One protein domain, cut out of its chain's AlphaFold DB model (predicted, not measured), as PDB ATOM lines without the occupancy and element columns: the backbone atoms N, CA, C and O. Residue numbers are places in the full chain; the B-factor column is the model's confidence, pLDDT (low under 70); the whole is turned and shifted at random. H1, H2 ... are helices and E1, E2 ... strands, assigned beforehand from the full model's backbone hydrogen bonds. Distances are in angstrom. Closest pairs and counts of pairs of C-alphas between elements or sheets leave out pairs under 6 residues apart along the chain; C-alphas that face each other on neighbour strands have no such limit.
ATOM      1  N   MET A  26      -4.666   9.552  48.212       86.44
ATOM      2  CA  MET A  26      -4.799  10.567  47.181       86.44
ATOM      3  C   MET A  26      -5.819  10.140  46.129       86.44
ATOM      4  O   MET A  26      -5.924   8.955  45.818       86.44
ATOM      5  N   ASN A  27      -6.549  11.103  45.579       87.19
ATOM      6  CA  ASN A  27      -7.578  10.877  44.566       87.19
ATOM      7  C   ASN A  27      -7.281  11.633  43.263       87.19
ATOM      8  O   ASN A  27      -6.370  12.463  43.191       87.19
ATOM      9  N   ASP A  28      -8.069  11.367  42.227       88.12
ATOM     10  CA  ASP A  28      -7.856  11.975  40.911       88.12
ATOM     11  C   ASP A  28      -8.085  13.492  40.910       88.12
ATOM     12  O   ASP A  28      -7.374  14.212  40.212       88.12
ATOM     13  N   ILE A  29      -8.968  14.010  41.778       89.06
ATOM     14  CA  ILE A  29      -9.181  15.460  41.963       89.06
ATOM     15  C   ILE A  29      -7.871  16.151  42.352       89.06
ATOM     16  O   ILE A  29      -7.580  17.263  41.908       89.06
ATOM     17  N   GLN A  30      -7.062  15.516  43.199       90.38
ATOM     18  CA  GLN A  30      -5.747  16.041  43.538       90.38
ATOM     19  C   GLN A  30      -4.847  16.085  42.307       90.38
ATOM     20  O   GLN A  30      -4.261  17.129  42.024       90.38
ATOM     21  N   VAL A  31      -4.758  14.997  41.546       89.88
ATOM     22  CA  VAL A  31      -3.923  14.970  40.337       89.88
ATOM     23  C   VAL A  31      -4.337  16.071  39.355       89.88
ATOM     24  O   VAL A  31      -3.478  16.839  38.925       89.88
ATOM     25  N   GLU A  32      -5.635  16.231  39.105       91.81
ATOM     26  CA  GLU A  32      -6.181  17.280  38.234       91.81
ATOM     27  C   GLU A  32      -5.779  18.686  38.717       91.81
ATOM     28  O   GLU A  32      -5.344  19.546  37.943       91.81
ATOM     29  N   LEU A  33      -5.843  18.929  40.031       92.81
ATOM     30  CA  LEU A  33      -5.401  20.193  40.618       92.81
ATOM     31  C   LEU A  33      -3.898  20.438  40.410       92.81
ATOM     32  O   LEU A  33      -3.505  21.584  40.178       92.81
ATOM     33  N   LEU A  34      -3.055  19.402  40.486       92.44
ATOM     34  CA  LEU A  34      -1.621  19.520  40.187       92.44
ATOM     35  C   LEU A  34      -1.354  19.774  38.706       92.44
ATOM     36  O   LEU A  34      -0.387  20.457  38.380       92.44
ATOM     37  N   GLU A  35      -2.177  19.251  37.812       91.25
ATOM     38  CA  GLU A  35      -2.018  19.475  36.376       91.25
ATOM     39  C   GLU A  35      -2.411  20.899  35.991       91.25
ATOM     40  O   GLU A  35      -1.678  21.558  35.254       91.25
ATOM     41  N   LYS A  36      -3.506  21.407  36.565       93.44
ATOM     42  CA  LYS A  36      -4.047  22.732  36.244       93.44
ATOM     43  C   LYS A  36      -3.362  23.882  36.985       93.44
ATOM     44  O   LYS A  36      -3.206  24.969  36.437       93.44
ATOM     45  N   TYR A  37      -2.971  23.666  38.241       95.12
ATOM     46  CA  TYR A  37      -2.453  24.722  39.125       95.12
ATOM     47  C   TYR A  37      -1.068  24.409  39.704       95.12
ATOM     48  O   TYR A  37      -0.610  25.084  40.637       95.12
ATOM     49  N   GLY A  38      -0.403  23.377  39.190       91.88
ATOM     50  CA  GLY A  38       0.919  22.969  39.633       91.88
ATOM     51  C   GLY A  38       2.033  23.857  39.096       91.88
ATOM     52  O   GLY A  38       2.144  24.111  37.901       91.88
ATOM     53  N   VAL A  39       2.922  24.269  39.991       93.00
ATOM     54  CA  VAL A  39       4.202  24.894  39.666       93.00
ATOM     55  C   VAL A  39       5.276  23.820  39.732       93.00
ATOM     56  O   VAL A  39       5.403  23.094  40.723       93.00
ATOM     57  N   LYS A  40       6.050  23.705  38.652       90.88
ATOM     58  CA  LYS A  40       7.120  22.719  38.513       90.88
ATOM     59  C   LYS A  40       8.410  23.281  39.108       90.88
ATOM     60  O   LYS A  40       8.875  24.341  38.702       90.88
ATOM     61  N   LYS A  41       9.017  22.547  40.035       88.75
ATOM     62  CA  LYS A  41      10.362  22.802  40.558       88.75
ATOM     63  C   LYS A  41      11.276  21.658  40.133       88.75
ATOM     64  O   LYS A  41      11.182  20.562  40.695       88.75
ATOM     65  N   ARG A  42      12.134  21.914  39.139       86.62
ATOM     66  CA  ARG A  42      13.153  20.956  38.678       86.62
ATOM     67  C   ARG A  42      13.972  20.459  39.867       86.62
ATOM     68  O   ARG A  42      14.371  21.259  40.718       86.62
ATOM     69  N   GLN A  43      14.135  19.145  39.963       83.19
ATOM     70  CA  GLN A  43      15.044  18.555  40.937       83.19
ATOM     71  C   GLN A  43      16.474  18.702  40.430       83.19
ATOM     72  O   GLN A  43      16.708  18.786  39.224       83.19
ATOM     73  N   LYS A  44      17.424  18.827  41.363       71.81
ATOM     74  CA  LYS A  44      18.834  18.882  40.984       71.81
ATOM     75  C   LYS A  44      19.206  17.528  40.398       71.81
ATOM     76  O   LYS A  44      19.016  16.511  41.051       71.81
ATOM     77  N   GLN A  45      19.757  17.570  39.196       68.00
ATOM     78  CA  GLN A  45      20.394  16.456  38.516       68.00
ATOM     79  C   GLN A  45      21.302  15.707  39.498       68.00
ATOM     80  O   GLN A  45      22.177  16.302  40.138       68.00
ATOM     81  N   HIS A  46      21.046  14.415  39.673       64.19
ATOM     82  CA  HIS A  46      21.871  13.586  40.530       64.19
ATOM     83  C   HIS A  46      23.240  13.401  39.862       64.19
ATOM     84  O   HIS A  46      23.325  13.199  38.657       64.19
ATOM     85  N   TRP A  47      24.335  13.442  40.624       59.88
ATOM     86  CA  TRP A  47      25.693  13.396  40.058       59.88
ATOM     87  C   TRP A  47      25.989  12.117  39.250       59.88
ATOM     88  O   TRP A  47      26.814  12.148  38.341       59.88
ATOM     89  N   ARG A  48      25.301  11.007  39.566       57.47
ATOM     90  CA  ARG A  48      25.371   9.742  38.807       57.47
ATOM     91  C   ARG A  48      24.483   9.704  37.570       57.47
ATOM     92  O   ARG A  48      24.779   8.945  36.661       57.47
ATOM     93  N   ASP A  49      23.404  10.481  37.550       59.44
ATOM     94  CA  ASP A  49      22.452  10.493  36.444       59.44
ATOM     95  C   ASP A  49      22.294  11.922  35.942       59.44
ATOM     96  O   ASP A  49      21.448  12.710  36.389       59.44
ATOM     97  N   LYS A  50      23.179  12.250  34.998       58.47
ATOM     98  CA  LYS A  50      23.234  13.565  34.380       58.47
ATOM     99  C   LYS A  50      21.985  13.872  33.537       58.47
ATOM    100  O   LYS A  50      21.814  15.022  33.154       58.47
ATOM    101  N   ASN A  51      21.078  12.928  33.316       60.47
ATOM    102  CA  ASN A  51      19.871  13.173  32.533       60.47
ATOM    103  C   ASN A  51      18.597  13.081  33.379       60.47
ATOM    104  O   ASN A  51      17.509  12.970  32.827       60.47
ATOM    105  N   SER A  52      18.686  13.172  34.713       63.66
ATOM    106  CA  SER A  52      17.486  13.205  35.559       63.66
ATOM    107  C   SER A  52      16.630  14.448  35.267       63.66
ATOM    108  O   SER A  52      16.861  15.544  35.781       63.66
ATOM    109  N   GLN A  53      15.605  14.265  34.433       77.12
ATOM    110  CA  GLN A  53      14.630  15.276  34.023       77.12
ATOM    111  C   GLN A  53      13.404  15.281  34.950       77.12
ATOM    112  O   GLN A  53      12.267  15.420  34.506       77.12
ATOM    113  N   ALA A  54      13.587  15.098  36.259       85.00
ATOM    114  CA  ALA A  54      12.476  15.083  37.205       85.00
ATOM    115  C   ALA A  54      12.125  16.494  37.712       85.00
ATOM    116  O   ALA A  54      12.984  17.315  38.046       85.00
ATOM    117  N   ALA A  55      10.831  16.776  37.848       89.19
ATOM    118  CA  ALA A  55      10.332  17.971  38.512       89.19
ATOM    119  C   ALA A  55       9.334  17.621  39.606       89.19
ATOM    120  O   ALA A  55       8.425  16.813  39.426       89.19
ATOM    121  N   MET A  56       9.466  18.300  40.739       90.31
ATOM    122  CA  MET A  56       8.459  18.278  41.784       90.31
ATOM    123  C   MET A  56       7.387  19.313  41.467       90.31
ATOM    124  O   MET A  56       7.676  20.503  41.349       90.31
ATOM    125  N   VAL A  57       6.147  18.868  41.362       92.38
ATOM    126  CA  VAL A  57       4.987  19.709  41.098       92.38
ATOM    127  C   VAL A  57       4.258  19.964  42.407       92.38
ATOM    128  O   VAL A  57       3.912  19.027  43.127       92.38
ATOM    129  N   HIS A  58       4.039  21.236  42.722       93.25
ATOM    130  CA  HIS A  58       3.318  21.680  43.912       93.25
ATOM    131  C   HIS A  58       2.255  22.703  43.530       93.25
ATOM    132  O   HIS A  58       2.444  23.472  42.594       93.25
ATOM    133  N   LEU A  59       1.152  22.766  44.271       93.75
ATOM    134  CA  LEU A  59       0.110  23.749  43.985       93.75
ATOM    135  C   LEU A  59       0.598  25.193  44.195       93.75
ATOM    136  O   LEU A  59       1.219  25.515  45.218       93.75
ATOM    137  N   ASN A  60       0.242  26.081  43.266       93.44
ATOM    138  CA  ASN A  60       0.363  27.526  43.455       93.44
ATOM    139  C   ASN A  60      -0.637  28.049  44.511       93.44
ATOM    140  O   ASN A  60      -1.464  27.307  45.051       93.44
ATOM    141  N   LYS A  61      -0.568  29.349  44.837       94.12
ATOM    142  CA  LYS A  61      -1.449  29.972  45.845       94.12
ATOM    143  C   LYS A  61      -2.938  29.752  45.531       94.12
ATOM    144  O   LYS A  61      -3.708  29.457  46.444       94.12
ATOM    145  N   THR A  62      -3.330  29.852  44.263       94.62
ATOM    146  CA  THR A  62      -4.716  29.681  43.803       94.62
ATOM    147  C   THR A  62      -5.181  28.231  43.929       94.62
ATOM    148  O   THR A  62      -6.204  27.973  44.562       94.62
ATOM    149  N   GLY A  63      -4.393  27.272  43.440       94.38
ATOM    150  CA  GLY A  63      -4.671  25.840  43.559       94.38
ATOM    151  C   GLY A  63      -4.818  25.402  45.015       94.38
ATOM    152  O   GLY A  63      -5.743  24.664  45.346       94.38
ATOM    153  N   LYS A  64      -3.986  25.931  45.925       93.94
ATOM    154  CA  LYS A  64      -4.110  25.669  47.371       93.94
ATOM    155  C   LYS A  64      -5.432  26.171  47.956       93.94
ATOM    156  O   LYS A  64      -6.000  25.492  48.810       93.94
ATOM    157  N   LYS A  65      -5.927  27.340  47.526       95.44
ATOM    158  CA  LYS A  65      -7.241  27.861  47.953       95.44
ATOM    159  C   LYS A  65      -8.371  26.952  47.463       95.44
ATOM    160  O   LYS A  65      -9.253  26.618  48.247       95.44
ATOM    161  N   ILE A  66      -8.314  26.519  46.203       94.50
ATOM    162  CA  ILE A  66      -9.316  25.624  45.605       94.50
ATOM    163  C   ILE A  66      -9.322  24.260  46.306       94.50
ATOM    164  O   ILE A  66     -10.386  23.782  46.685       94.50
ATOM    165  N   ALA A  67      -8.151  23.663  46.544       92.25
ATOM    166  CA  ALA A  67      -8.033  22.380  47.239       92.25
ATOM    167  C   ALA A  67      -8.690  22.416  48.630       92.25
ATOM    168  O   ALA A  67      -9.480  21.535  48.956       92.25
ATOM    169  N   ARG A  68      -8.449  23.484  49.409       92.56
ATOM    170  CA  ARG A  68      -9.090  23.679  50.723       92.56
ATOM    171  C   ARG A  68     -10.609  23.787  50.623       92.56
ATOM    172  O   ARG A  68     -11.296  23.157  51.414       92.56
ATOM    173  N   LYS A  69     -11.128  24.546  49.650       94.06
ATOM    174  CA  LYS A  69     -12.580  24.659  49.415       94.06
ATOM    175  C   LYS A  69     -13.219  23.307  49.080       94.06
ATOM    176  O   LYS A  69     -14.356  23.076  49.459       94.06
ATOM    177  N   LYS A  70     -12.482  22.416  48.408       90.81
ATOM    178  CA  LYS A  70     -12.918  21.047  48.091       90.81
ATOM    179  C   LYS A  70     -12.713  20.043  49.243       90.81
ATOM    180  O   LYS A  70     -12.906  18.853  49.030       90.81
ATOM    181  N   GLY A  71     -12.274  20.476  50.430       88.81
ATOM    182  CA  GLY A  71     -12.009  19.578  51.567       88.81
ATOM    183  C   GLY A  71     -10.755  18.708  51.407       88.81
ATOM    184  O   GLY A  71     -10.563  17.740  52.135       88.81
ATOM    185  N   VAL A  72      -9.877  19.044  50.461       87.50
ATOM    186  CA  VAL A  72      -8.685  18.262  50.126       87.50
ATOM    187  C   VAL A  72      -7.444  18.895  50.758       87.50
ATOM    188  O   VAL A  72      -7.252  20.113  50.713       87.50
ATOM    189  N   ASN A  73      -6.545  18.073  51.311       85.94
ATOM    190  CA  ASN A  73      -5.255  18.554  51.816       85.94
ATOM    191  C   ASN A  73      -4.499  19.265  50.677       85.94
ATOM    192  O   ASN A  73      -4.244  18.605  49.682       85.94
ATOM    193  N   PRO A  74      -4.101  20.549  50.798       88.81
ATOM    194  CA  PRO A  74      -3.470  21.326  49.724       88.81
ATOM    195  C   PRO A  74      -1.941  21.157  49.634       88.81
ATOM    196  O   PRO A  74      -1.295  21.822  48.822       88.81
ATOM    197  N   LYS A  75      -1.333  20.363  50.525       88.12
ATOM    198  CA  LYS A  75       0.129  20.192  50.615       88.12
ATOM    199  C   LYS A  75       0.664  19.062  49.742       88.12
ATOM    200  O   LYS A  75       1.876  18.917  49.647       88.12
ATOM    201  N   PHE A  76      -0.214  18.257  49.158       89.94
ATOM    202  CA  PHE A  76       0.170  17.177  48.264       89.94
ATOM    203  C   PHE A  76       0.996  17.685  47.076       89.94
ATOM    204  O   PHE A  76       0.837  18.811  46.595       89.94
ATOM    205  N   VAL A  77       1.910  16.834  46.635       91.25
ATOM    206  CA  VAL A  77       2.850  17.085  45.549       91.25
ATOM    207  C   VAL A  77       3.004  15.821  44.716       91.25
ATOM    208  O   VAL A  77       2.755  14.709  45.188       91.25
ATOM    209  N   GLY A  78       3.457  15.982  43.482       91.12
ATOM    210  CA  GLY A  78       3.817  14.864  42.617       91.12
ATOM    211  C   GLY A  78       5.192  15.064  42.000       91.12
ATOM    212  O   GLY A  78       5.640  16.194  41.821       91.12
ATOM    213  N   MET A  79       5.869  13.971  41.676       90.44
ATOM    214  CA  MET A  79       7.085  13.984  40.872       90.44
ATOM    215  C   MET A  79       6.714  13.644  39.435       90.44
ATOM    216  O   MET A  79       6.074  12.620  39.189       90.44
ATOM    217  N   LYS A  80       7.114  14.500  38.501       89.75
ATOM    218  CA  LYS A  80       6.832  14.361  37.076       89.75
ATOM    219  C   LYS A  80       8.143  14.232  36.311       89.75
ATOM    220  O   LYS A  80       9.050  15.031  36.536       89.75
ATOM    221  N   ASN A  81       8.239  13.252  35.422       87.06
ATOM    222  CA  ASN A  81       9.281  13.211  34.406       87.06
ATOM    223  C   ASN A  81       8.964  14.305  33.373       87.06
ATOM    224  O   ASN A  81       7.841  14.384  32.875       87.06
ATOM    225  N   LEU A  82       9.915  15.194  33.107       83.69
ATOM    226  CA  LEU A  82       9.740  16.313  32.189       83.69
ATOM    227  C   LEU A  82       9.851  15.911  30.716       83.69
ATOM    228  O   LEU A  82       9.255  16.607  29.903       83.69
ATOM    229  N   GLU A  83      10.553  14.825  30.383       82.44
ATOM    230  CA  GLU A  83      10.659  14.312  29.006       82.44
ATOM    231  C   GLU A  83       9.382  13.584  28.606       82.44
ATOM    232  O   GLU A  83       8.736  13.926  27.622       82.44
ATOM    233  N   THR A  84       8.982  12.598  29.409       82.12
ATOM    234  CA  THR A  84       7.825  11.742  29.098       82.12
ATOM    235  C   THR A  84       6.504  12.337  29.573       82.12
ATOM    236  O   THR A  84       5.432  11.811  29.284       82.12
ATOM    237  N   GLY A  85       6.552  13.391  30.391       84.12
ATOM    238  CA  GLY A  85       5.374  13.931  31.060       84.12
ATOM    239  C   GLY A  85       4.762  12.982  32.098       84.12
ATOM    240  O   GLY A  85       3.690  13.288  32.613       84.12
ATOM    241  N   ALA A  86       5.410  11.859  32.425       86.88
ATOM    242  CA  ALA A  86       4.859  10.840  33.310       86.88
ATOM    243  C   ALA A  86       4.890  11.223  34.790       86.88
ATOM    244  O   ALA A  86       5.897  11.716  35.300       86.88
ATOM    245  N   TRP A  87       3.809  10.933  35.516       90.06
ATOM    246  CA  TRP A  87       3.806  10.964  36.976       90.06
ATOM    247  C   TRP A  87       4.574   9.750  37.510       90.06
ATOM    248  O   TRP A  87       4.167   8.595  37.350       90.06
ATOM    249  N   ILE A  88       5.699  10.019  38.166       88.50
ATOM    250  CA  ILE A  88       6.599   9.007  38.733       88.50
ATOM    251  C   ILE A  88       6.080   8.559  40.104       88.50
ATOM    252  O   ILE A  88       6.060   7.374  40.426       88.50
ATOM    253  N   THR A  89       5.651   9.511  40.934       90.25
ATOM    254  CA  THR A  89       5.211   9.247  42.310       90.25
ATOM    255  C   THR A  89       4.429  10.431  42.876       90.25
ATOM    256  O   THR A  89       4.594  11.565  42.428       90.25
ATOM    257  N   PHE A  90       3.608  10.168  43.891       89.75
ATOM    258  CA  PHE A  90       2.849  11.172  44.628       89.75
ATOM    259  C   PHE A  90       3.203  11.153  46.111       89.75
ATOM    260  O   PHE A  90       3.501  10.102  46.692       89.75
ATOM    261  N   PHE A  91       3.158  12.329  46.732       85.00
ATOM    262  CA  PHE A  91       3.499  12.504  48.134       85.00
ATOM    263  C   PHE A  91       2.569  13.502  48.811       85.00
ATOM    264  O   PHE A  91       2.221  14.540  48.257       85.00
ATOM    265  N   VAL A  92       2.262  13.232  50.075       81.44
ATOM    266  CA  VAL A  92       1.719  14.222  51.001       81.44
ATOM    267  C   VAL A  92       2.804  14.462  52.050       81.44
ATOM    268  O   VAL A  92       3.066  13.568  52.856       81.44
TER     269      VAL A  92
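AT A GLANCE: This is residues 26 to 92 of the 102 residues of an uncharacterized protein of marine metagenome (UniProt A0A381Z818). A small, strongly twisted sheet of four antiparallel strands has the helix H1 packed across one face, while a second helix, H2, packs on H1 and only grazes the sheet. The long loop of the E1 and E2 hairpin, residues 43 to 53, reaches toward one end of the longest axis, and H2 lies toward the other. The printed part has 67 residues with two named helices and four named strands, in the order H1, E1, E2, H2, E3, E4; the sheet order is E1, E2, E3, E4, and the class is mixed, helices and strands. It is only just compact, close to loose, with a radius of gyration of the C-alphas of 12.6 A and spans of 42 by 20 by 18 A.

HOW THE PARTS SIT: H1, residues 28 to 37, is on the sheet formed by E1, residues 38 to 42, E2, residues 54 to 59, E3, residues 77 to 81, and E4, residues 87 to 91. This gives two layers, a helix on one face of a sheet. H1 has a height of 8.3 A over the sheet and lies over E2 and, only just, E3, onto which 3 of its C-alphas fall. It runs across the strands, at 86 degrees to E2 on the local plane. The closest C-alphas of H1 and E2 are those of Tyr 37 and Leu 59, 5.6 A apart. E1 and E2 are an antiparallel hairpin, with N 39 and O 58 within hydrogen-bond range at 2.8 A. H2, residues 61 to 69, touches H1 at a shallow tilt of 26 degrees, opposite ways; their closest C-alphas, those of Tyr 37 and Gly 63, are 5.1 A apart. H2 only grazes the sheet, with residues 61 to 67. E2 and E3 are antiparallel, with N 55 and O 80 at 2.8 A. E3 and E4 are an antiparallel hairpin, with N 79 and O 89 at 2.8 A. The edge strands E1 and E4 are apart. In H1 and H2 every O i to N i+4 pair is within hydrogen-bond range.

IN THESE COORDINATES: H1 begins at C-alpha 28, (-7.856, 11.975, 40.911), and is 14.0 A long. E1 measures 12.4 A and E2 16.6 A. H2 measures 12.8 A and ends at C-alpha 69, (-12.580, 24.659, 49.415). E3 measures 13.4 A; E4 measures 11.3 A and ends at C-alpha 91, (3.499, 12.504, 48.134).

THE WHOLE: The two C-alphas farthest apart, those of Arg 48 and Lys 69, are 42.1 A apart. The printed part has no cut. The link from E1 to E2, 11 residues, is long. The sheet is only just strongly twisted, its C-alphas lying up to 4.4 A off the best plane. The mean pLDDT of the printed part is 86.0, and residues 45 to 52 are under 70.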